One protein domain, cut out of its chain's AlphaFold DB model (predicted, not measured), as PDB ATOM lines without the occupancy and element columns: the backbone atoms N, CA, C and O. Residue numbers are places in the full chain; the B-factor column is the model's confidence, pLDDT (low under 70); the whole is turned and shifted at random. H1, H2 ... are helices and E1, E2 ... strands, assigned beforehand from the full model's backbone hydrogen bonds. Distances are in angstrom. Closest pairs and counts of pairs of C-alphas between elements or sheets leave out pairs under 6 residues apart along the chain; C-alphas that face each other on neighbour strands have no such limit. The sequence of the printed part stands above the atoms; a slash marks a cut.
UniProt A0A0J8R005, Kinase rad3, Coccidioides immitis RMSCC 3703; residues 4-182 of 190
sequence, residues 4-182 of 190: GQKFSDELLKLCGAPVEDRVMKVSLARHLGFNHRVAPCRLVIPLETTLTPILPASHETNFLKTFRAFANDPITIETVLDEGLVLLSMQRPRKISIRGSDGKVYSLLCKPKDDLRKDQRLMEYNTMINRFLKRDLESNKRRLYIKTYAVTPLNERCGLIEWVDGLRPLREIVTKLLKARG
ATOM      1  N   GLY A   4     166.766 101.772 106.326       88.38
ATOM      2  CA  GLY A   4     166.127 102.278 107.547       88.38
ATOM      3  C   GLY A   4     165.724 103.756 107.465       88.38
ATOM      4  O   GLY A   4     164.664 104.122 107.960       88.38
ATOM      5  N   GLN A   5     166.508 104.593 106.774       90.69
ATOM      6  CA  GLN A   5     166.146 106.002 106.569       90.69
ATOM      7  C   GLN A   5     164.895 106.115 105.698       90.69
ATOM      8  O   GLN A   5     163.956 106.808 106.069       90.69
ATOM      9  N   LYS A   6     164.842 105.360 104.589       92.62
ATOM     10  CA  LYS A   6     163.664 105.325 103.710       92.62
ATOM     11  C   LYS A   6     162.408 104.900 104.473       92.62
ATOM     12  O   LYS A   6     161.350 105.478 104.268       92.62
ATOM     13  N   PHE A   7     162.532 103.909 105.356       93.88
ATOM     14  CA  PHE A   7     161.420 103.457 106.187       93.88
ATOM     15  C   PHE A   7     160.958 104.532 107.183       93.88
ATOM     16  O   PHE A   7     159.762 104.786 107.295       93.88
ATOM     17  N   SER A   8     161.899 105.198 107.860       92.31
ATOM     18  CA  SER A   8     161.598 106.312 108.769       92.31
ATOM     19  C   SER A   8     160.899 107.468 108.045       92.31
ATOM     20  O   SER A   8     159.890 107.980 108.525       92.31
ATOM     21  N   ASP A   9     161.374 107.829 106.849       93.19
ATOM     22  CA  ASP A   9     160.785 108.896 106.038       93.19
ATOM     23  C   ASP A   9     159.348 108.550 105.600       93.19
ATOM     24  O   ASP A   9     158.464 109.408 105.636       93.19
ATOM     25  N   GLU A  10     159.074 107.295 105.230       94.19
ATOM     26  CA  GLU A  10     157.714 106.836 104.905       94.19
ATOM     27  C   GLU A  10     156.793 106.809 106.133       94.19
ATOM     28  O   GLU A  10     155.631 107.207 106.040       94.19
ATOM     29  N   LEU A  11     157.301 106.417 107.307       92.88
ATOM     30  CA  LEU A  11     156.543 106.516 108.557       92.88
ATOM     31  C   LEU A  11     156.227 107.966 108.927       92.88
ATOM     32  O   LEU A  11     155.113 108.258 109.359       92.88
ATOM     33  N   LEU A  12     157.172 108.888 108.733       93.12
ATOM     34  CA  LEU A  12     156.954 110.319 108.941       93.12
ATOM     35  C   LEU A  12     155.853 110.857 108.020       93.12
ATOM     36  O   LEU A  12     154.973 111.585 108.484       93.12
ATOM     37  N   LYS A  13     155.855 110.467 106.739       93.00
ATOM     38  CA  LYS A  13     154.789 110.827 105.790       93.00
ATOM     39  C   LYS A  13     153.436 110.265 106.220       93.00
ATOM     40  O   LYS A  13     152.465 111.013 106.255       93.00
ATOM     41  N   LEU A  14     153.379 108.995 106.623       93.12
ATOM     42  CA  LEU A  14     152.159 108.356 107.129       93.12
ATOM     43  C   LEU A  14     151.624 109.062 108.385       93.12
ATOM     44  O   LEU A  14     150.426 109.323 108.504       93.12
ATOM     45  N   CYS A  15     152.511 109.426 109.315       90.94
ATOM     46  CA  CYS A  15     152.175 110.235 110.483       90.94
ATOM     47  C   CYS A  15     151.712 111.647 110.095       90.94
ATOM     48  O   CYS A  15     150.901 112.227 110.800       90.94
ATOM     49  N   GLY A  16     152.189 112.233 109.001       88.75
ATOM     50  CA  GLY A  16     151.797 113.577 108.564       88.75
ATOM     51  C   GLY A  16     150.553 113.630 107.673       88.75
ATOM     52  O   GLY A  16     149.945 114.694 107.559       88.75
ATOM     53  N   ALA A  17     150.170 112.511 107.055       90.19
ATOM     54  CA  ALA A  17     149.164 112.475 105.999       90.19
ATOM     55  C   ALA A  17     147.798 113.023 106.466       90.19
ATOM     56  O   ALA A  17     147.359 112.717 107.584       90.19
ATOM     57  N   PRO A  18     147.109 113.840 105.647       86.12
ATOM     58  CA  PRO A  18     145.747 114.266 105.939       86.12
ATOM     59  C   PRO A  18     144.800 113.063 105.881       86.12
ATOM     60  O   PRO A  18     145.013 112.123 105.122       86.12
ATOM     61  N   VAL A  19     143.748 113.083 106.697       83.81
ATOM     62  CA  VAL A  19     142.713 112.038 106.704       83.81
ATOM     63  C   VAL A  19     141.353 112.718 106.626       83.81
ATOM     64  O   VAL A  19     141.141 113.722 107.297       83.81
ATOM     65  N   GLU A  20     140.411 112.173 105.862       78.06
ATOM     66  CA  GLU A  20     139.028 112.669 105.765       78.06
ATOM     67  C   GLU A  20     138.211 112.384 107.032       78.06
ATOM     68  O   GLU A  20     138.320 111.304 107.608       78.06
ATOM     69  N   ASP A  21     137.362 113.320 107.465       67.06
ATOM     70  CA  ASP A  21     136.772 113.398 108.819       67.06
ATOM     71  C   ASP A  21     135.908 112.226 109.308       67.06
ATOM     72  O   ASP A  21     135.596 112.160 110.495       67.06
ATOM     73  N   ARG A  22     135.553 111.262 108.453       70.94
ATOM     74  CA  ARG A  22     134.660 110.146 108.829       70.94
ATOM     75  C   ARG A  22     135.251 108.754 108.644       70.94
ATOM     76  O   ARG A  22     134.584 107.765 108.944       70.94
ATOM     77  N   VAL A  23     136.486 108.648 108.164       79.50
ATOM     78  CA  VAL A  23     137.061 107.348 107.820       79.50
ATOM     79  C   VAL A  23     137.735 106.726 109.041       79.50
ATOM     80  O   VAL A  23     138.732 107.239 109.541       79.50
ATOM     81  N   MET A  24     137.178 105.608 109.515       85.75
ATOM     82  CA  MET A  24     137.736 104.813 110.615       85.75
ATOM     83  C   MET A  24     138.783 103.815 110.139       85.75
ATOM     84  O   MET A  24     139.797 103.637 110.799       85.75
ATOM     85  N   LYS A  25     138.537 103.147 109.011       91.88
ATOM     86  CA  LYS A  25     139.438 102.149 108.427       91.88
ATOM     87  C   LYS A  25     140.032 102.706 107.147       91.88
ATOM     88  O   LYS A  25     139.283 103.132 106.275       91.88
ATOM     89  N   VAL A  26     141.351 102.687 107.037       92.94
ATOM     90  CA  VAL A  26     142.082 103.237 105.893       92.94
ATOM     91  C   VAL A  26     143.052 102.200 105.348       92.94
ATOM     92  O   VAL A  26     143.706 101.501 106.111       92.94
ATOM     93  N   SER A  27     143.164 102.122 104.025       94.88
ATOM     94  CA  SER A  27     144.324 101.506 103.365       94.88
ATOM     95  C   SER A  27     145.504 102.483 103.399       94.88
ATOM     96  O   SER A  27     145.357 103.622 102.941       94.88
ATOM     97  N   LEU A  28     146.647 102.055 103.937       94.25
ATOM     98  CA  LEU A  28     147.855 102.868 104.066       94.25
ATOM     99  C   LEU A  28     148.417 103.253 102.693       94.25
ATOM    100  O   LEU A  28     148.801 104.402 102.500       94.25
ATOM    101  N   ALA A  29     148.417 102.337 101.722       94.12
ATOM    102  CA  ALA A  29     148.886 102.607 100.368       94.12
ATOM    103  C   ALA A  29     147.952 103.569  99.627       94.12
ATOM    104  O   ALA A  29     148.411 104.559  99.059       94.12
ATOM    105  N   ARG A  30     146.640 103.290  99.628       91.50
ATOM    106  CA  ARG A  30     145.677 104.045  98.806       91.50
ATOM    107  C   ARG A  30     145.335 105.410  99.386       91.50
ATOM    108  O   ARG A  30     145.234 106.367  98.632       91.50
ATOM    109  N   HIS A  31     145.140 105.497 100.702       91.56
ATOM    110  CA  HIS A  31     144.661 106.727 101.338       91.56
ATOM    111  C   HIS A  31     145.793 107.553 101.951       91.56
ATOM    112  O   HIS A  31     145.681 108.772 101.998       91.56
ATOM    113  N   LEU A  32     146.868 106.913 102.431       90.12
ATOM    114  CA  LEU A  32     147.978 107.601 103.113       90.12
ATOM    115  C   LEU A  32     149.286 107.604 102.306       90.12
ATOM    116  O   LEU A  32     150.280 108.156 102.771       90.12
ATOM    117  N   GLY A  33     149.295 107.009 101.108       91.38
ATOM    118  CA  GLY A  33     150.447 107.006 100.204       91.38
ATOM    119  C   GLY A  33     151.654 106.203 100.697       91.38
ATOM    120  O   GLY A  33     152.766 106.463 100.246       91.38
ATOM    121  N   PHE A  34     151.469 105.254 101.619       94.69
ATOM    122  CA  PHE A  34     152.574 104.490 102.202       94.69
ATOM    123  C   PHE A  34     153.180 103.491 101.207       94.69
ATOM    124  O   PHE A  34     152.491 102.615 100.670       94.69
ATOM    125  N   ASN A  35     154.496 103.571 100.997       94.94
ATOM    126  CA  ASN A  35     155.204 102.638 100.128       94.94
ATOM    127  C   ASN A  35     155.667 101.371 100.866       94.94
ATOM    128  O   ASN A  35     156.747 101.327 101.445       94.94
ATOM    129  N   HIS A  36     154.924 100.277 100.726       94.50
ATOM    130  CA  HIS A  36     155.247  98.986 101.347       94.50
ATOM    131  C   HIS A  36     156.607  98.385 100.942       94.50
ATOM    132  O   HIS A  36     157.147  97.561 101.676       94.50
ATOM    133  N   ARG A  37     157.208  98.816  99.822       93.19
ATOM    134  CA  ARG A  37     158.520  98.318  99.359       93.19
ATOM    135  C   ARG A  37     159.694  98.772 100.233       93.19
ATOM    136  O   ARG A  37     160.819  98.340 100.001       93.19
ATOM    137  N   VAL A  38     159.467  99.665 101.204       93.44
ATOM    138  CA  VAL A  38     160.503 100.046 102.180       93.44
ATOM    139  C   VAL A  38     160.759  98.975 103.245       93.44
ATOM    140  O   VAL A  38     161.746  99.081 103.972       93.44
ATOM    141  N   ALA A  39     159.913  97.944 103.312       92.69
ATOM    142  CA  ALA A  39     160.103  96.747 104.119       92.69
ATOM    143  C   ALA A  39     160.357  95.517 103.209       92.69
ATOM    144  O   ALA A  39     159.901  95.520 102.061       92.69
ATOM    145  N   PRO A  40     161.089  94.484 103.669       94.06
ATOM    146  CA  PRO A  40     161.654  94.312 105.012       94.06
ATOM    147  C   PRO A  40     162.820  95.266 105.289       94.06
ATOM    148  O   PRO A  40     163.548  95.651 104.375       94.06
ATOM    149  N   CYS A  41     163.006  95.660 106.549       91.56
ATOM    150  CA  CYS A  41     164.124  96.507 106.958       91.56
ATOM    151  C   CYS A  41     164.715  96.039 108.296       91.56
ATOM    152  O   CYS A  41     164.027  95.498 109.155       91.56
ATOM    153  N   ARG A  42     166.018  96.269 108.499       91.50
ATOM    154  CA  ARG A  42     166.745  95.815 109.705       91.50
ATOM    155  C   ARG A  42     166.435  96.621 110.973       91.50
ATOM    156  O   ARG A  42     167.104  96.432 111.985       91.50
ATOM    157  N   LEU A  43     165.482  97.552 110.914       93.06
ATOM    158  CA  LEU A  43     165.047  98.282 112.096       93.06
ATOM    159  C   LEU A  43     164.242  97.347 112.998       93.06
ATOM    160  O   LEU A  43     163.441  96.539 112.527       93.06
ATOM    161  N   VAL A  44     164.477  97.474 114.298       94.06
ATOM    162  CA  VAL A  44     163.747  96.742 115.334       94.06
ATOM    163  C   VAL A  44     162.378  97.386 115.515       94.06
ATOM    164  O   VAL A  44     162.261  98.613 115.480       94.06
ATOM    165  N   ILE A  45     161.339  96.573 115.703       94.88
ATOM    166  CA  ILE A  45     160.007  97.091 116.034       94.88
ATOM    167  C   ILE A  45     160.083  97.766 117.413       94.88
ATOM    168  O   ILE A  45     160.529  97.119 118.356       94.88
ATOM    169  N   PRO A  46     159.649  99.031 117.567       93.81
ATOM    170  CA  PRO A  46     159.755  99.773 118.822       93.81
ATOM    171  C   PRO A  46     158.722  99.292 119.851       93.81
ATOM    172  O   PRO A  46     157.666  99.897 120.031       93.81
ATOM    173  N   LEU A  47     159.032  98.186 120.519       93.25
ATOM    174  CA  LEU A  47     158.254  97.613 121.619       93.25
ATOM    175  C   LEU A  47     158.959  97.877 122.947       93.25
ATOM    176  O   LEU A  47     160.193  97.913 122.992       93.25
ATOM    177  N   GLU A  48     158.216  97.965 124.046       91.25
ATOM    178  CA  GLU A  48     158.778  98.136 125.390       91.25
ATOM    179  C   GLU A  48     159.867  97.094 125.679       91.25
ATOM    180  O   GLU A  48     160.958  97.432 126.142       91.25
ATOM    181  N   THR A  49     159.604  95.831 125.335       85.88
ATOM    182  CA  THR A  49     160.523  94.700 125.538       85.88
ATOM    183  C   THR A  49     161.818  94.812 124.738       85.88
ATOM    184  O   THR A  49     162.814  94.191 125.100       85.88
ATOM    185  N   THR A  50     161.812  95.574 123.644       85.56
ATOM    186  CA  THR A  50     162.979  95.767 122.770       85.56
ATOM    187  C   THR A  50     163.764  97.031 123.107       85.56
ATOM    188  O   THR A  50     164.980  97.055 122.935       85.56
ATOM    189  N   LEU A  51     163.085  98.068 123.608       85.19
ATOM    190  CA  LEU A  51     163.690  99.367 123.910       85.19
ATOM    191  C   LEU A  51     164.144  99.496 125.367       85.19
ATOM    192  O   LEU A  51     164.910 100.403 125.685       85.19
ATOM    193  N   THR A  52     163.700  98.604 126.252       84.06
ATOM    194  CA  THR A  52     164.062  98.657 127.669       84.06
ATOM    195  C   THR A  52     165.326  97.840 127.940       84.06
ATOM    196  O   THR A  52     165.274  96.611 127.868       84.06
ATOM    197  N   PRO A  53     166.457  98.471 128.313       83.50
ATOM    198  CA  PRO A  53     167.649  97.735 128.690       83.50
ATOM    199  C   PRO A  53     167.456  97.045 130.042       83.50
ATOM    200  O   PRO A  53     166.928  97.619 131.006       83.50
ATOM    201  N   ILE A  54     167.955  95.820 130.128       82.69
ATOM    202  CA  ILE A  54     168.158  95.112 131.384       82.69
ATOM    203  C   ILE A  54     169.425  95.685 132.026       82.69
ATOM    204  O   ILE A  54     170.422  95.937 131.348       82.69
ATOM    205  N   LEU A  55     169.383  95.922 133.337       82.38
ATOM    206  CA  LEU A  55     170.563  96.323 134.100       82.38
ATOM    207  C   LEU A  55     171.318  95.076 134.575       82.38
ATOM    208  O   LEU A  55     170.676  94.076 134.911       82.38
ATOM    209  N   PRO A  56     172.657  95.117 134.621       85.31
ATOM    210  CA  PRO A  56     173.437  93.985 135.092       85.31
ATOM    211  C   PRO A  56     173.127  93.690 136.566       85.31
ATOM    212  O   PRO A  56     173.000  94.603 137.380       85.31
ATOM    213  N   ALA A  57     173.006  92.405 136.907       82.00
ATOM    214  CA  ALA A  57     172.778  91.959 138.284       82.00
ATOM    215  C   ALA A  57     174.047  92.019 139.153       82.00
ATOM    216  O   ALA A  57     173.948  92.066 140.377       82.00
ATOM    217  N   SER A  58     175.226  92.021 138.523       84.19
ATOM    218  CA  SER A  58     176.525  92.165 139.178       84.19
ATOM    219  C   SER A  58     177.377  93.196 138.442       84.19
ATOM    220  O   SER A  58     177.303  93.324 137.219       84.19
ATOM    221  N   HIS A  59     178.203  93.919 139.193       87.19
ATOM    222  CA  HIS A  59     179.187  94.865 138.663       87.19
ATOM    223  C   HIS A  59     180.580  94.237 138.491       87.19
ATOM    224  O   HIS A  59     181.545  94.945 138.215       87.19
ATOM    225  N   GLU A  60     180.702  92.917 138.644       91.62
ATOM    226  CA  GLU A  60     181.954  92.201 138.414       91.62
ATOM    227  C   GLU A  60     182.426  92.315 136.959       91.62
ATOM    228  O   GLU A  60     181.672  92.101 136.007       91.62
ATOM    229  N   THR A  61     183.721  92.576 136.780       88.12
ATOM    230  CA  THR A  61     184.341  92.828 135.472       88.12
ATOM    231  C   THR A  61     184.141  91.681 134.479       88.12
ATOM    232  O   THR A  61     183.958  91.918 133.288       88.12
ATOM    233  N   ASN A  62     184.158  90.430 134.948       89.06
ATOM    234  CA  ASN A  62     183.959  89.260 134.091       89.06
ATOM    235  C   ASN A  62     182.499  89.109 133.642       89.06
ATOM    236  O   ASN A  62     182.258  88.743 132.494       89.06
ATOM    237  N   PHE A  63     181.539  89.454 134.507       87.56
ATOM    238  CA  PHE A  63     180.113  89.446 134.178       87.56
ATOM    239  C   PHE A  63     179.770  90.541 133.160       87.56
ATOM    240  O   PHE A  63     179.091  90.287 132.168       87.56
ATOM    241  N   LEU A  64     180.299  91.753 133.346       88.44
ATOM    242  CA  LEU A  64     180.032  92.879 132.445       88.44
ATOM    243  C   LEU A  64     180.558  92.656 131.017       88.44
ATOM    244  O   LEU A  64     179.970  93.175 130.072       88.44
ATOM    245  N   LYS A  65     181.626  91.864 130.835       88.00
ATOM    246  CA  LYS A  65     182.171  91.531 129.503       88.00
ATOM    247  C   LYS A  65     181.223  90.678 128.657       88.00
ATOM    248  O   LYS A  65     181.225  90.805 127.435       88.00
ATOM    249  N   THR A  66     180.441  89.800 129.284       87.00
ATOM    250  CA  THR A  66     179.495  88.906 128.592       87.00
ATOM    251  C   THR A  66     178.056  89.414 128.645       87.00
ATOM    252  O   THR A  66     177.204  88.922 127.905       87.00
ATOM    253  N   PHE A  67     177.782  90.420 129.480       87.94
ATOM    254  CA  PHE A  67     176.455  90.987 129.662       87.94
ATOM    255  C   PHE A  67     175.900  91.618 128.375       87.94
ATOM    256  O   PHE A  67     176.551  92.413 127.691       87.94
ATOM    257  N   ARG A  68     174.644  91.290 128.064       84.81
ATOM    258  CA  ARG A  68     173.869  91.878 126.967       84.81
ATOM    259  C   ARG A  68     172.692  92.636 127.567       84.81
ATOM    260  O   ARG A  68     171.835  92.042 128.211       84.81
ATOM    261  N   ALA A  69     172.660  93.949 127.351       86.38
ATOM    262  CA  ALA A  69     171.611  94.807 127.900       86.38
ATOM    263  C   ALA A  69     170.256  94.644 127.185       86.38
ATOM    264  O   ALA A  69     169.223  94.956 127.765       86.38
ATOM    265  N   PHE A  70     170.254  94.153 125.945       85.81
ATOM    266  CA  PHE A  70     169.062  93.989 125.111       85.81
ATOM    267  C   PHE A  70     168.889  92.525 124.692       85.81
ATOM    268  O   PHE A  70     169.811  91.720 124.842       85.81
ATOM    269  N   ALA A  71     167.711  92.188 124.162       77.44
ATOM    270  CA  ALA A  71     167.410  90.845 123.675       77.44
ATOM    271  C   ALA A  71     168.429  90.372 122.618       77.44
ATOM    272  O   ALA A  71     168.842  91.145 121.754       77.44
ATOM    273  N   ASN A  72     168.807  89.091 122.684       74.00
ATOM    274  CA  ASN A  72     169.778  88.490 121.760       74.00
ATOM    275  C   ASN A  72     169.253  88.393 120.321       74.00
ATOM    276  O   ASN A  72     170.052  88.432 119.389       74.00
ATOM    277  N   ASP A  73     167.936  88.273 120.155       84.56
ATOM    278  CA  ASP A  73     167.274  88.192 118.855       84.56
ATOM    279  C   ASP A  73     166.202  89.290 118.759       84.56
ATOM    280  O   ASP A  73     165.078  89.116 119.243       84.56
ATOM    281  N   PRO A  74     166.564  90.491 118.272       88.75
ATOM    282  CA  PRO A  74     165.623  91.588 118.169       88.75
ATOM    283  C   PRO A  74     164.656  91.357 117.004       88.75
ATOM    284  O   PRO A  74     165.059  91.067 115.878       88.75
ATOM    285  N   ILE A  75     163.368  91.569 117.261       93.88
ATOM    286  CA  ILE A  75     162.322  91.417 116.248       93.88
ATOM    287  C   ILE A  75     162.414  92.591 115.269       93.88
ATOM    288  O   ILE A  75     162.149  93.743 115.628       93.88
ATOM    289  N   THR A  76     162.802  92.302 114.028       95.12
ATOM    290  CA  THR A  76     162.930  93.307 112.964       95.12
ATOM    291  C   THR A  76     161.645  93.447 112.162       95.12
ATOM    292  O   THR A  76     160.747  92.611 112.247       95.12
ATOM    293  N   ILE A  77     161.533  94.528 111.398       96.31
ATOM    294  CA  ILE A  77     160.359  94.816 110.575       96.31
ATOM    295  C   ILE A  77     160.405  93.986 109.287       96.31
ATOM    296  O   ILE A  77     161.227  94.233 108.401       96.31
ATOM    297  N   GLU A  78     159.473  93.044 109.147       96.56
ATOM    298  CA  GLU A  78     159.298  92.266 107.919       96.56
ATOM    299  C   GLU A  78     158.415  93.019 106.916       96.56
ATOM    300  O   GLU A  78     158.780  93.193 105.755       96.56
ATOM    301  N   THR A  79     157.251  93.501 107.356       96.19
ATOM    302  CA  THR A  79     156.350  94.303 106.520       96.19
ATOM    303  C   THR A  79     155.377  95.125 107.359       96.19
ATOM    304  O   THR A  79     155.130  94.816 108.523       96.19
ATOM    305  N   VAL A  80     154.801  96.172 106.774       97.00
ATOM    306  CA  VAL A  80     153.678  96.917 107.360       97.00
ATOM    307  C   VAL A  80     152.401  96.413 106.698       97.00
ATOM    308  O   VAL A  80     152.377  96.191 105.492       97.00
ATOM    309  N   LEU A  81     151.351  96.173 107.473       97.31
ATOM    310  CA  LEU A  81     150.061  95.758 106.932       97.31
ATOM    311  C   LEU A  81     149.331  96.972 106.358       97.31
ATOM    312  O   LEU A  81     149.323  98.034 106.973       97.31
ATOM    313  N   ASP A  82     148.678  96.793 105.209       96.62
ATOM    314  CA  ASP A  82     147.996  97.892 104.515       96.62
ATOM    315  C   ASP A  82     146.754  98.399 105.266       96.62
ATOM    316  O   ASP A  82     146.299  99.509 105.021       96.62
ATOM    317  N   GLU A  83     146.195  97.625 106.194       95.75
ATOM    318  CA  GLU A  83     145.049  98.062 106.990       95.75
ATOM    319  C   GLU A  83     145.484  98.933 108.177       95.75
ATOM    320  O   GLU A  83     146.229  98.502 109.059       95.75
ATOM    321  N   GLY A  84     144.960 100.157 108.229       94.88
ATOM    322  CA  GLY A  84     145.096 101.085 109.345       94.88
ATOM    323  C   GLY A  84     143.748 101.472 109.952       94.88
ATOM    324  O   GLY A  84     142.705 101.448 109.292       94.88
ATOM    325  N   LEU A  85     143.772 101.877 111.220       94.56
ATOM    326  CA  LEU A  85     142.611 102.397 111.944       94.56
ATOM    327  C   LEU A  85     142.886 103.831 112.402       94.56
ATOM    328  O   LEU A  85     143.844 104.083 113.126       94.56
ATOM    329  N   VAL A  86     142.026 104.772 112.038       93.44
ATOM    330  CA  VAL A  86     142.101 106.168 112.478       93.44
ATOM    331  C   VAL A  86     141.171 106.358 113.664       93.44
ATOM    332  O   VAL A  86     139.981 106.079 113.569       93.44
ATOM    333  N   LEU A  87     141.694 106.828 114.794       90.56
ATOM    334  CA  LEU A  87     140.883 107.040 115.993       90.56
ATOM    335  C   LEU A  87     140.151 108.386 115.947       90.56
ATOM    336  O   LEU A  87     140.700 109.399 115.513       90.56
ATOM    337  N   LEU A  88     138.922 108.405 116.465       83.50
ATOM    338  CA  LEU A  88     138.092 109.608 116.583       83.50
ATOM    339  C   LEU A  88     138.525 110.435 117.796       83.50
ATOM    340  O   LEU A  88     137.929 110.368 118.870       83.50
ATOM    341  N   SER A  89     139.593 111.207 117.632       82.06
ATOM    342  CA  SER A  89     140.032 112.219 118.594       82.06
ATOM    343  C   SER A  89     140.508 113.470 117.859       82.06
ATOM    344  O   SER A  89     140.697 113.432 116.649       82.06
ATOM    345  N   MET A  90     140.734 114.574 118.578       80.25
ATOM    346  CA  MET A  90     141.151 115.854 117.985       80.25
ATOM    347  C   MET A  90     142.393 115.729 117.086       80.25
ATOM    348  O   MET A  90     142.460 116.351 116.032       80.25
ATOM    349  N   GLN A  91     143.356 114.888 117.480       83.31
ATOM    350  CA  GLN A  91     144.594 114.670 116.722       83.31
ATOM    351  C   GLN A  91     144.503 113.513 115.720       83.31
ATOM    352  O   GLN A  91     145.405 113.339 114.914       83.31
ATOM    353  N   ARG A  92     143.426 112.718 115.734       88.06
ATOM    354  CA  ARG A  92     143.172 111.641 114.759       88.06
ATOM    355  C   ARG A  92     144.362 110.686 114.547       88.06
ATOM    356  O   ARG A  92     144.807 110.488 113.410       88.06
ATOM    357  N   PRO A  93     144.910 110.102 115.628       92.69
ATOM    358  CA  PRO A  93     146.054 109.210 115.538       92.69
ATOM    359  C   PRO A  93     145.688 107.925 114.787       92.69
ATOM    360  O   PRO A  93     144.522 107.519 114.753       92.69
ATOM    361  N   ARG A  94     146.690 107.282 114.183       94.44
ATOM    362  CA  ARG A  94     146.501 106.113 113.314       94.44
ATOM    363  C   ARG A  94     147.144 104.895 113.940       94.44
ATOM    364  O   ARG A  94     148.347 104.884 114.163       94.44
ATOM    365  N   LYS A  95     146.349 103.875 114.228       95.62
ATOM    366  CA  LYS A  95     146.851 102.553 114.573       95.62
ATOM    367  C   LYS A  95     147.261 101.856 113.278       95.62
ATOM    368  O   LYS A  95     146.427 101.665 112.395       95.62
ATOM    369  N   ILE A  96     148.531 101.492 113.193       96.69
ATOM    370  CA  ILE A  96     149.111 100.675 112.127       96.69
ATOM    371  C   ILE A  96     149.517  99.321 112.695       96.69
ATOM    372  O   ILE A  96     149.745  99.185 113.901       96.69
ATOM    373  N   SER A  97     149.640  98.328 111.823       97.38
ATOM    374  CA  SER A  97     150.086  96.992 112.196       97.38
ATOM    375  C   SER A  97     151.329  96.607 111.402       97.38
ATOM    376  O   SER A  97     151.405  96.829 110.198       97.38
ATOM    377  N   ILE A  98     152.317  96.043 112.084       97.31
ATOM    378  CA  ILE A  98     153.621  95.666 111.548       97.31
ATOM    379  C   ILE A  98     153.814  94.176 111.792       97.31
ATOM    380  O   ILE A  98     153.654  93.710 112.917       97.31
ATOM    381  N   ARG A  99     154.172  93.428 110.750       97.81
ATOM    382  CA  ARG A  99     154.629  92.048 110.884       97.81
ATOM    383  C   ARG A  99     156.119  92.042 111.218       97.81
ATOM    384  O   ARG A  99     156.915  92.661 110.507       97.81
ATOM    385  N   GLY A 100     156.469  91.382 112.315       96.88
ATOM    386  CA  GLY A 100     157.848  91.164 112.728       96.88
ATOM    387  C   GLY A 100     158.488  89.982 112.018       96.88
ATOM    388  O   GLY A 100     157.793  89.114 111.504       96.88
ATOM    389  N   SER A 101     159.819  89.916 112.048       95.62
ATOM    390  CA  SER A 101     160.598  88.783 111.529       95.62
ATOM    391  C   SER A 101     160.298  87.445 112.220       95.62
ATOM    392  O   SER A 101     160.718  86.402 111.732       95.62
ATOM    393  N   ASP A 102     159.574  87.462 113.340       94.62
ATOM    394  CA  ASP A 102     159.049  86.280 114.029       94.62
ATOM    395  C   ASP A 102     157.655  85.848 113.520       94.62
ATOM    396  O   ASP A 102     157.028  84.953 114.089       94.62
ATOM    397  N   GLY A 103     157.143  86.505 112.474       95.75
ATOM    398  CA  GLY A 103     155.839  86.260 111.861       95.75
ATOM    399  C   GLY A 103     154.649  86.848 112.627       95.75
ATOM    400  O   GLY A 103     153.516  86.775 112.138       95.75
ATOM    401  N   LYS A 104     154.859  87.448 113.807       96.06
ATOM    402  CA  LYS A 104     153.779  88.020 114.623       96.06
ATOM    403  C   LYS A 104     153.442  89.438 114.191       96.06
ATOM    404  O   LYS A 104     154.246  90.141 113.585       96.06
ATOM    405  N   VAL A 105     152.225  89.864 114.517       96.94
ATOM    406  CA  VAL A 105     151.731  91.207 114.206       96.94
ATOM    407  C   VAL A 105     151.743  92.065 115.463       96.94
ATOM    408  O   VAL A 105     151.134  91.720 116.472       96.94
ATOM    409  N   TYR A 106     152.395  93.214 115.361       96.69
ATOM    410  CA  TYR A 106     152.520  94.222 116.400       96.69
ATOM    411  C   TYR A 106     151.798  95.485 115.969       96.69
ATOM    412  O   TYR A 106     151.885  95.891 114.812       96.69
ATOM    413  N   SER A 107     151.080  96.122 116.884       96.88
ATOM    414  CA  SER A 107     150.374  97.362 116.581       96.88
ATOM    415  C   SER A 107     151.090  98.563 117.186       96.88
ATOM    416  O   SER A 107     151.537  98.516 118.329       96.88
ATOM    417  N   LEU A 108     151.149  99.655 116.432       97.00
ATOM    418  CA  LEU A 108     151.689 100.938 116.876       97.00
ATOM    419  C   LEU A 108     150.674 102.038 116.582       97.00
ATOM    420  O   LEU A 108     149.937 101.976 115.601       97.00
ATOM    421  N   LEU A 109     150.652 103.061 117.421       96.06
ATOM    422  CA  LEU A 109     149.863 104.264 117.251       96.06
ATOM    423  C   LEU A 109     150.764 105.404 116.770       96.06
ATOM    424  O   LEU A 109     151.606 105.914 117.504       96.06
ATOM    425  N   CYS A 110     150.545 105.831 115.538       95.44
ATOM    426  CA  CYS A 110     151.127 107.023 114.948       95.44
ATOM    427  C   CYS A 110     150.382 108.258 115.461       95.44
ATOM    428  O   CYS A 110     149.219 108.477 115.098       95.44
ATOM    429  N   LYS A 111     151.040 109.063 116.300       93.62
ATOM    430  CA  LYS A 111     150.468 110.297 116.850       93.62
ATOM    431  C   LYS A 111     150.984 111.504 116.054       93.62
ATOM    432  O   LYS A 111     152.180 111.799 116.114       93.62
ATOM    433  N   PRO A 112     150.124 112.176 115.271       92.25
ATOM    434  CA  PRO A 112     150.504 113.377 114.542       92.25
ATOM    435  C   PRO A 112     150.472 114.615 115.443       92.25
ATOM    436  O   PRO A 112     149.746 114.647 116.433       92.25
ATOM    437  N   LYS A 113     151.196 115.657 115.026       88.31
ATOM    438  CA  LYS A 113     151.210 117.007 115.618       88.31
ATOM    439  C   LYS A 113     151.451 117.026 117.133       88.31
ATOM    440  O   LYS A 113     150.870 117.848 117.835       88.31
ATOM    441  N   ASP A 114     152.305 116.134 117.620       89.25
ATOM    442  CA  ASP A 114     152.605 116.011 119.044       89.25
ATOM    443  C   ASP A 114     154.087 115.705 119.293       89.25
ATOM    444  O   ASP A 114     154.683 114.896 118.575       89.25
ATOM    445  N   ASP A 115     154.668 116.347 120.308       92.81
ATOM    446  CA  ASP A 115     156.044 116.103 120.751       92.81
ATOM    447  C   ASP A 115     156.046 115.078 121.886       92.81
ATOM    448  O   ASP A 115     155.826 115.394 123.057       92.81
ATOM    449  N   LEU A 116     156.357 113.834 121.528       95.38
ATOM    450  CA  LEU A 116     156.321 112.700 122.444       95.38
ATOM    451  C   LEU A 116     157.547 112.572 123.355       95.38
ATOM    452  O   LEU A 116     157.677 111.577 124.070       95.38
ATOM    453  N   ARG A 117     158.484 113.529 123.358       95.62
ATOM    454  CA  ARG A 117     159.681 113.424 124.213       95.62
ATOM    455  C   ARG A 117     159.337 113.426 125.697       95.62
ATOM    456  O   ARG A 117     159.983 112.714 126.463       95.62
ATOM    457  N   LYS A 118     158.322 114.191 126.110       95.75
ATOM    458  CA  LYS A 118     157.859 114.199 127.507       95.75
ATOM    459  C   LYS A 118     157.247 112.850 127.883       95.75
ATOM    460  O   LYS A 118     157.610 112.299 128.919       95.75
ATOM    461  N   ASP A 119     156.401 112.291 127.020       95.25
ATOM    462  CA  ASP A 119     155.810 110.962 127.198       95.25
ATOM    463  C   ASP A 119     156.884 109.870 127.274       95.25
ATOM    464  O   ASP A 119     156.838 109.019 128.162       95.25
ATOM    465  N   GLN A 120     157.905 109.930 126.411       95.44
ATOM    466  CA  GLN A 120     159.041 109.008 126.458       95.44
ATOM    467  C   GLN A 120     159.754 109.068 127.815       95.44
ATOM    468  O   GLN A 120     159.976 108.029 128.437       95.44
ATOM    469  N   ARG A 121     160.088 110.271 128.305       95.62
ATOM    470  CA  ARG A 121     160.762 110.423 129.607       95.62
ATOM    471  C   ARG A 121     159.893 109.936 130.760       95.62
ATOM    472  O   ARG A 121     160.412 109.337 131.699       95.62
ATOM    473  N   LEU A 122     158.579 110.141 130.681       96.25
ATOM    474  CA  LEU A 122     157.643 109.617 131.669       96.25
ATOM    475  C   LEU A 122     157.636 108.081 131.687       96.25
ATOM    476  O   LEU A 122     157.620 107.489 132.765       96.25
ATOM    477  N   MET A 123     157.688 107.427 130.524       95.69
ATOM    478  CA  MET A 123     157.775 105.963 130.458       95.69
ATOM    479  C   MET A 123     159.098 105.444 131.028       95.69
ATOM    480  O   MET A 123     159.072 104.524 131.842       95.69
ATOM    481  N   GLU A 124     160.231 106.074 130.708       92.69
ATOM    482  CA  GLU A 124     161.536 105.733 131.300       92.69
ATOM    483  C   GLU A 124     161.530 105.878 132.833       92.69
ATOM    484  O   GLU A 124     162.049 105.021 133.558       92.69
ATOM    485  N   TYR A 125     160.899 106.938 133.342       94.69
ATOM    486  CA  TYR A 125     160.730 107.158 134.774       94.69
ATOM    487  C   TYR A 125     159.851 106.077 135.421       94.69
ATOM    488  O   TYR A 125     160.233 105.502 136.441       94.69
ATOM    489  N   ASN A 126     158.726 105.715 134.800       95.69
ATOM    490  CA  ASN A 126     157.869 104.624 135.272       95.69
ATOM    491  C   ASN A 126     158.596 103.272 135.270       95.69
ATOM    492  O   ASN A 126     158.438 102.490 136.208       95.69
ATOM    493  N   THR A 127     159.455 103.007 134.280       92.56
ATOM    494  CA  THR A 127     160.331 101.829 134.287       92.56
ATOM    495  C   THR A 127     161.253 101.833 135.509       92.56
ATOM    496  O   THR A 127     161.450 100.788 136.131       92.56
ATOM    497  N   MET A 128     161.795 102.990 135.906       92.06
ATOM    498  CA  MET A 128     162.596 103.111 137.128       92.06
ATOM    499  C   MET A 128     161.764 102.848 138.392       92.06
ATOM    500  O   MET A 128     162.210 102.092 139.256       92.06
ATOM    501  N   ILE A 129     160.542 103.387 138.481       95.19
ATOM    502  CA  ILE A 129     159.616 103.098 139.590       95.19
ATOM    503  C   ILE A 129     159.346 101.595 139.688       95.19
ATOM    504  O   ILE A 129     159.467 101.019 140.768       95.19
ATOM    505  N   ASN A 130     159.049 100.935 138.568       94.62
ATOM    506  CA  ASN A 130     158.805  99.493 138.533       94.62
ATOM    507  C   ASN A 130     159.990  98.678 139.066       94.62
ATOM    508  O   ASN A 130     159.788  97.652 139.714       94.62
ATOM    509  N   ARG A 131     161.232  99.139 138.858       90.94
ATOM    510  CA  ARG A 131     162.417  98.500 139.458       90.94
ATOM    511  C   ARG A 131     162.420  98.630 140.981       90.94
ATOM    512  O   ARG A 131     162.706  97.645 141.659       90.94
ATOM    513  N   PHE A 132     162.083  99.801 141.519       93.56
ATOM    514  CA  PHE A 132     161.981  99.990 142.970       93.56
ATOM    515  C   PHE A 132     160.842  99.167 143.578       93.56
ATOM    516  O   PHE A 132     161.069  98.482 144.572       93.56
ATOM    517  N   LEU A 133     159.669  99.140 142.939       95.94
ATOM    518  CA  LEU A 133     158.531  98.320 143.375       95.94
ATOM    519  C   LEU A 133     158.856  96.822 143.375       95.94
ATOM    520  O   LEU A 133     158.411  96.097 144.260       95.94
ATOM    521  N   LYS A 134     159.655  96.351 142.410       92.81
ATOM    522  CA  LYS A 134     160.094  94.952 142.344       92.81
ATOM    523  C   LYS A 134     161.127  94.602 143.421       92.81
ATOM    524  O   LYS A 134     161.154  93.465 143.884       92.81
ATOM    525  N   ARG A 135     162.000  95.549 143.781       92.25
ATOM    526  CA  ARG A 135     163.035  95.361 144.812       92.25
ATOM    527  C   ARG A 135     162.451  95.380 146.226       92.25
ATOM    528  O   ARG A 135     162.954  94.669 147.088       92.25
ATOM    529  N   ASP A 136     161.426  96.192 146.460       96.00
ATOM    530  CA  ASP A 136     160.729  96.257 147.743       96.00
ATOM    531  C   ASP A 136     159.865  95.006 147.982       96.00
ATOM    532  O   ASP A 136     159.011  94.650 147.166       96.00
ATOM    533  N   LEU A 137     160.066  94.337 149.122       96.88
ATOM    534  CA  LEU A 137     159.390  93.074 149.433       96.88
ATOM    535  C   LEU A 137     157.872  93.254 149.569       96.88
ATOM    536  O   LEU A 137     157.116  92.426 149.060       96.88
ATOM    537  N   GLU A 138     157.412  94.328 150.211       97.44
ATOM    538  CA  GLU A 138     155.984  94.561 150.468       97.44
ATOM    539  C   GLU A 138     155.220  94.958 149.199       97.44
ATOM    540  O   GLU A 138     154.071  94.559 148.983       97.44
ATOM    541  N   SER A 139     155.855  95.719 148.313       97.19
ATOM    542  CA  SER A 139     155.317  96.052 146.992       97.19
ATOM    543  C   SER A 139     155.292  94.837 146.065       97.19
ATOM    544  O   SER A 139     154.275  94.597 145.408       97.19
ATOM    545  N   ASN A 140     156.349  94.018 146.063       94.31
ATOM    546  CA  ASN A 140     156.421  92.810 145.243       94.31
ATOM    547  C   ASN A 140     155.420  91.730 145.697       94.31
ATOM    548  O   ASN A 140     154.741  91.135 144.861       94.31
ATOM    549  N   LYS A 141     155.234  91.534 147.014       97.25
ATOM    550  CA  LYS A 141     154.187  90.646 147.566       97.25
ATOM    551  C   LYS A 141     152.790  91.032 147.072       97.25
ATOM    552  O   LYS A 141     151.999  90.161 146.719       97.25
ATOM    553  N   ARG A 142     152.506  92.337 146.995       97.62
ATOM    554  CA  ARG A 142     151.248  92.894 146.464       97.62
ATOM    555  C   ARG A 142     151.199  92.961 144.936       97.62
ATOM    556  O   ARG A 142     150.174  93.356 144.387       97.62
ATOM    557  N   ARG A 143     152.284  92.580 144.252       96.06
ATOM    558  CA  ARG A 143     152.442  92.639 142.791       96.06
ATOM    559  C   ARG A 143     152.164  94.038 142.237       96.06
ATOM    560  O   ARG A 143     151.498  94.180 141.214       96.06
ATOM    561  N   LEU A 144     152.648  95.072 142.924       96.94
ATOM    562  CA  LEU A 144     152.512  96.443 142.443       96.94
ATOM    563  C   LEU A 144     153.417  96.673 141.236       96.94
ATOM    564  O   LEU A 144     154.621  96.433 141.295       96.94
ATOM    565  N   TYR A 145     152.833  97.179 140.157       95.38
ATOM    566  CA  TYR A 145     153.562  97.649 138.990       95.38
ATOM    567  C   TYR A 145     152.721  98.679 138.233       95.38
ATOM    568  O   TYR A 145     151.490  98.668 138.280       95.38
ATOM    569  N   ILE A 146     153.402  99.562 137.519       95.56
ATOM    570  CA  ILE A 146     152.819 100.496 136.565       95.56
ATOM    571  C   ILE A 146     152.941  99.856 135.185       95.56
ATOM    572  O   ILE A 146     154.036  99.472 134.773       95.56
ATOM    573  N   LYS A 147     151.834  99.728 134.453       93.44
ATOM    574  CA  LYS A 147     151.888  99.262 133.063       93.44
ATOM    575  C   LYS A 147     152.559 100.335 132.199       93.44
ATOM    576  O   LYS A 147     152.053 101.449 132.097       93.44
ATOM    577  N   THR A 148     153.685  99.985 131.595       94.00
ATOM    578  CA  THR A 148     154.471 100.821 130.678       94.00
ATOM    579  C   THR A 148     154.254 100.388 129.225       94.00
ATOM    580  O   THR A 148     153.604  99.374 128.959       94.00
ATOM    581  N   TYR A 149     154.701 101.226 128.290       95.50
ATOM    582  CA  TYR A 149     154.652 100.995 126.845       95.50
ATOM    583  C   TYR A 149     155.771 101.794 126.166       95.50
ATOM    584  O   TYR A 149     156.228 102.806 126.705       95.50
ATOM    585  N   ALA A 150     156.227 101.361 124.991       95.94
ATOM    586  CA  ALA A 150     157.232 102.103 124.240       95.94
ATOM    587  C   ALA A 150     156.678 103.399 123.628       95.94
ATOM    588  O   ALA A 150     155.575 103.446 123.081       95.94
ATOM    589  N   VAL A 151     157.500 104.448 123.671       96.75
ATOM    590  CA  VAL A 151     157.271 105.720 122.980       96.75
ATOM    591  C   VAL A 151     158.520 106.047 122.175       96.75
ATOM    592  O   VAL A 151     159.623 106.080 122.714       96.75
ATOM    593  N   THR A 152     158.359 106.273 120.875       95.56
ATOM    594  CA  THR A 152     159.458 106.580 119.954       95.56
ATOM    595  C   THR A 152     159.153 107.879 119.215       95.56
ATOM    596  O   THR A 152     158.396 107.871 118.241       95.56
ATOM    597  N   PRO A 153     159.713 109.016 119.663       95.31
ATOM    598  CA  PRO A 153     159.634 110.265 118.920       95.31
ATOM    599  C   PRO A 153     160.304 110.102 117.553       95.31
ATOM    600  O   PRO A 153     161.430 109.616 117.471       95.31
ATOM    601  N   LEU A 154     159.619 110.511 116.484       92.31
ATOM    602  CA  LEU A 154     160.193 110.515 115.136       92.31
ATOM    603  C   LEU A 154     160.759 111.898 114.787       92.31
ATOM    604  O   LEU A 154     161.802 112.002 114.150       92.31
ATOM    605  N   ASN A 155     160.083 112.965 115.223       92.00
ATOM    606  CA  ASN A 155     160.554 114.349 115.168       92.00
ATOM    607  C   ASN A 155     159.835 115.200 116.240       92.00
ATOM    608  O   ASN A 155     159.142 114.667 117.101       92.00
ATOM    609  N   GLU A 156     159.969 116.527 116.185       91.44
ATOM    610  CA  GLU A 156     159.322 117.468 117.127       91.44
ATOM    611  C   GLU A 156     157.796 117.563 117.001       91.44
ATOM    612  O   GLU A 156     157.159 118.311 117.734       91.44
ATOM    613  N   ARG A 157     157.200 116.872 116.028       90.81
ATOM    614  CA  ARG A 157     155.783 117.007 115.681       90.81
ATOM    615  C   ARG A 157     155.079 115.669 115.514       90.81
ATOM    616  O   ARG A 157     153.901 115.673 115.178       90.81
ATOM    617  N   CYS A 158     155.750 114.536 115.665       91.88
ATOM    618  CA  CYS A 158     155.099 113.237 115.638       91.88
ATOM    619  C   CYS A 158     155.971 112.152 116.262       91.88
ATOM    620  O   CYS A 158     157.200 112.248 116.341       91.88
ATOM    621  N   GLY A 159     155.314 111.062 116.633       95.06
ATOM    622  CA  GLY A 159     155.999 109.856 117.046       95.06
ATOM    623  C   GLY A 159     155.090 108.640 117.070       95.06
ATOM    624  O   GLY A 159     153.914 108.693 116.696       95.06
ATOM    625  N   LEU A 160     155.679 107.533 117.498       96.44
ATOM    626  CA  LEU A 160     155.039 106.237 117.629       96.44
ATOM    627  C   LEU A 160     154.821 105.931 119.107       96.44
ATOM    628  O   LEU A 160     155.680 106.208 119.944       96.44
ATOM    629  N   ILE A 161     153.683 105.327 119.408       96.62
ATOM    630  CA  ILE A 161     153.364 104.774 120.720       96.62
ATOM    631  C   ILE A 161     153.021 103.304 120.515       96.62
ATOM    632  O   ILE A 161     152.247 102.970 119.623       96.62
ATOM    633  N   GLU A 162     153.583 102.415 121.318       96.69
ATOM    634  CA  GLU A 162     153.193 101.009 121.310       96.69
ATOM    635  C   GLU A 162     151.707 100.856 121.654       96.69
ATOM    636  O   GLU A 162     151.198 101.437 122.616       96.69
ATOM    637  N   TRP A 163     150.985 100.074 120.852       95.56
ATOM    638  CA  TRP A 163     149.586  99.796 121.125       95.56
ATOM    639  C   TRP A 163     149.464  98.691 122.173       95.56
ATOM    640  O   TRP A 163     149.916  97.569 121.958       95.56
ATOM    641  N   VAL A 164     148.783  98.991 123.277       92.62
ATOM    642  CA  VAL A 164     148.499  98.012 124.328       92.62
ATOM    643  C   VAL A 164     147.066  97.512 124.181       92.62
ATOM    644  O   VAL A 164     146.103  98.261 124.366       92.62
ATOM    645  N   ASP A 165     146.918  96.232 123.851       88.88
ATOM    646  CA  ASP A 165     145.613  95.588 123.733       88.88
ATOM    647  C   ASP A 165     144.935  95.364 125.095       88.88
ATOM    648  O   ASP A 165     145.562  95.369 126.155       88.88
ATOM    649  N   GLY A 166     143.612  95.182 125.065       89.31
ATOM    650  CA  GLY A 166     142.801  94.955 126.266       89.31
ATOM    651  C   GLY A 166     142.495  96.215 127.083       89.31
ATOM    652  O   GLY A 166     141.845  96.121 128.124       89.31
ATOM    653  N   LEU A 167     142.908  97.396 126.614       90.00
ATOM    654  CA  LEU A 167     142.587  98.673 127.247       90.00
ATOM    655  C   LEU A 167     141.314  99.291 126.660       90.00
ATOM    656  O   LEU A 167     141.038  99.194 125.465       90.00
ATOM    657  N   ARG A 168     140.546  99.973 127.515       89.75
ATOM    658  CA  ARG A 168     139.402 100.802 127.116       89.75
ATOM    659  C   ARG A 168     139.438 102.135 127.858       89.75
ATOM    660  O   ARG A 168     139.691 102.128 129.065       89.75
ATOM    661  N   PRO A 169     139.162 103.269 127.191       90.50
ATOM    662  CA  PRO A 169     139.083 104.559 127.863       90.50
ATOM    663  C   PRO A 169     138.027 104.549 128.972       90.50
ATOM    664  O   PRO A 169     136.886 104.141 128.751       90.50
ATOM    665  N   LEU A 170     138.368 105.079 130.150       93.06
ATOM    666  CA  LEU A 170     137.435 105.155 131.281       93.06
ATOM    667  C   LEU A 170     136.140 105.894 130.909       93.06
ATOM    668  O   LEU A 170     135.054 105.458 131.282       93.06
ATOM    669  N   ARG A 171     136.246 106.968 130.108       89.38
ATOM    670  CA  ARG A 171     135.086 107.723 129.612       89.38
ATOM    671  C   ARG A 171     134.095 106.830 128.875       89.38
ATOM    672  O   ARG A 171     132.895 106.988 129.072       89.38
ATOM    673  N   GLU A 172     134.571 105.908 128.042       89.69
ATOM    674  CA  GLU A 172     133.709 104.982 127.299       89.69
ATOM    675  C   GLU A 172     132.934 104.075 128.261       89.69
ATOM    676  O   GLU A 172     131.710 103.971 128.163       89.69
ATOM    677  N   ILE A 173     133.635 103.489 129.238       92.94
ATOM    678  CA  ILE A 173     133.046 102.600 130.247       92.94
ATOM    679  C   ILE A 173     131.987 103.349 131.063       92.94
ATOM    680  O   ILE A 173     130.843 102.905 131.152       92.94
ATOM    681  N   VAL A 174     132.345 104.511 131.613       93.38
ATOM    682  CA  VAL A 174     131.451 105.333 132.441       93.38
ATOM    683  C   VAL A 174     130.245 105.813 131.633       93.38
ATOM    684  O   VAL A 174     129.114 105.701 132.101       93.38
ATOM    685  N   THR A 175     130.455 106.270 130.395       91.56
ATOM    686  CA  THR A 175     129.361 106.714 129.516       91.56
ATOM    687  C   THR A 175     128.377 105.590 129.234       91.56
ATOM    688  O   THR A 175     127.167 105.801 129.287       91.56
ATOM    689  N   LYS A 176     128.879 104.380 128.966       91.44
ATOM    690  CA  LYS A 176     128.035 103.207 128.739       91.44
ATOM    691  C   LYS A 176     127.212 102.852 129.982       91.44
ATOM    692  O   LYS A 176     126.019 102.591 129.855       91.44
ATOM    693  N   LEU A 177     127.823 102.880 131.169       94.38
ATOM    694  CA  LEU A 177     127.147 102.577 132.436       94.38
ATOM    695  C   LEU A 177     126.079 103.616 132.800       94.38
ATOM    696  O   LEU A 177     124.987 103.247 133.223       94.38
ATOM    697  N   LEU A 178     126.368 104.907 132.621       94.19
ATOM    698  CA  LEU A 178     125.417 105.982 132.917       94.19
ATOM    699  C   LEU A 178     124.231 105.973 131.947       94.19
ATOM    700  O   LEU A 178     123.089 106.061 132.394       94.19
ATOM    701  N   LYS A 179     124.477 105.744 130.650       92.44
ATOM    702  CA  LYS A 179     123.402 105.555 129.662       92.44
ATOM    703  C   LYS A 179     122.498 104.374 130.008       92.44
ATOM    704  O   LYS A 179     121.284 104.501 129.903       92.44
ATOM    705  N   ALA A 180     123.064 103.257 130.471       93.31
ATOM    706  CA  ALA A 180     122.282 102.100 130.914       93.31
ATOM    707  C   ALA A 180     121.389 102.401 132.135       93.31
ATOM    708  O   ALA A 180     120.414 101.697 132.367       93.31
ATOM    709  N   ARG A 181     121.700 103.458 132.896       94.69
ATOM    710  CA  ARG A 181     120.892 103.962 134.017       94.69
ATOM    711  C   ARG A 181     119.959 105.116 133.626       94.69
ATOM    712  O   ARG A 181     119.364 105.725 134.506       94.69
ATOM    713  N   GLY A 182     119.859 105.456 132.339       92.12
ATOM    714  CA  GLY A 182     119.047 106.578 131.853       92.12
ATOM    715  C   GLY A 182     119.628 107.965 132.154       92.12
ATOM    716  O   GLY A 182     118.949 108.968 131.959       92.12
TER     717      GLY A 182
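AT A GLANCE: This is residues 4 to 182 of the 190 residues of the protein "Kinase rad3" of Coccidioides immitis RMSCC 3703 (UniProt A0A0J8R005). A strongly twisted antiparallel sheet of eight strands has helix H1 and the small H2 packed on one face, and three parts reach away from it: a two-legged loop with H4 near its far end, the long helix H5 followed by H6, and the tail of residues 166 to 182, which holds H7 and sticks out free. H5 packs on strand E7 with residues 117 to 124 and then runs out beyond the sheet. The printed part has 179 residues with seven named helices and eight named strands, in the order H1 E1 H2 E2 H3 H4 E3 E4 E5 E6 H5 H6 E7 E8 H7, and its class is mixed, helices and strands. The sheet is branched at E5, which has E3, E4 and E6 as neighbours. The whole is only just loose, close to compact, with a radius of gyration of the C-alphas of 19.2 A and spans of 57 by 51 by 31 A.

HOW THE PARTS SIT: H1, residues 4 to 16, is on the branched sheet; its closest C-alphas to E6, residues 105 to 112, are those of Cys 15 and Pro 112, 5.4 A. E1, residues 25 to 27, is an edge strand, antiparallel to E4, residues 83 to 86, with N 84 and O 26 2.8 A apart. H2, residues 28 to 32, lies over E4 at a height over the sheet of 7.8 A, on the same face as H1. H1 and H2 only just touch, with 3 pairs of C-alphas within 8 A, made by residues 13 to 14 of H1 alone; the closest are those of Leu 14 and Leu 32, 5.8 A. E2, residues 41 to 44, is an edge strand, antiparallel to E3, residues 76 to 80, with N 41 and O 77 2.9 A apart. H3, residues 48 to 51, only grazes the sheet, and H4, residues 61 to 66, is not on it. E3 runs on into E4 across a break of 2 residues, at 81 degrees. Both lie on one side of E5, residues 94 to 100, with E6 on the other side: N 99 and O 79, N 95 and O 85, and N 98 and O 106 are within hydrogen-bond range at 2.8, 2.7 and 2.8 A. E4, E5 and E6 form a meander, each strand the antiparallel neighbour of the one before. H5, residues 117 to 135, lies over E7, residues 151 to 155, at a height over the sheet of 9.2 A and runs along the strands, at 21 degrees on the local plane; the closest C-alphas are those of Gln 120 and Val 151, 5.1 A. H6, residues 137 to 141, and H5 touch only at the corner, and only just, with 3 pairs of C-alphas within 8 A; the closest are those of Lys 134 and Asn 140, 5.1 A. E7 and E8, residues 158 to 162, form a hairpin, with N 152 and O 160 2.8 A apart, and E8 is antiparallel to E6, with N 109 and O 161 2.7 A apart. H7, residues 170 to 180, stands free. Every O i to N i+4 pair is within hydrogen-bond range in H1, H2, H5, H6 and H7; in H4 1 of 2 is, and H3 is too short for such a pair.

IN THESE COORDINATES: H1 begins at C-alpha 4 (166.127, 102.278, 107.547) and is 18.3 A long. E5 and E6 measure 18.8 A and 22.2 A. H5, 27.6 A long, starts at C-alpha 117 (159.681, 113.424, 124.213). H7, 15.5 A long, ends at C-alpha 180 (122.282, 102.100, 130.914).

THE WHOLE: The two C-alphas farthest apart are those of Asn 62 and Gly 182, 67.2 A. The printed part has no cut, and none of its links is long. The mean pLDDT of the printed part is 91.8, and one residue, Asp 21, is under 70.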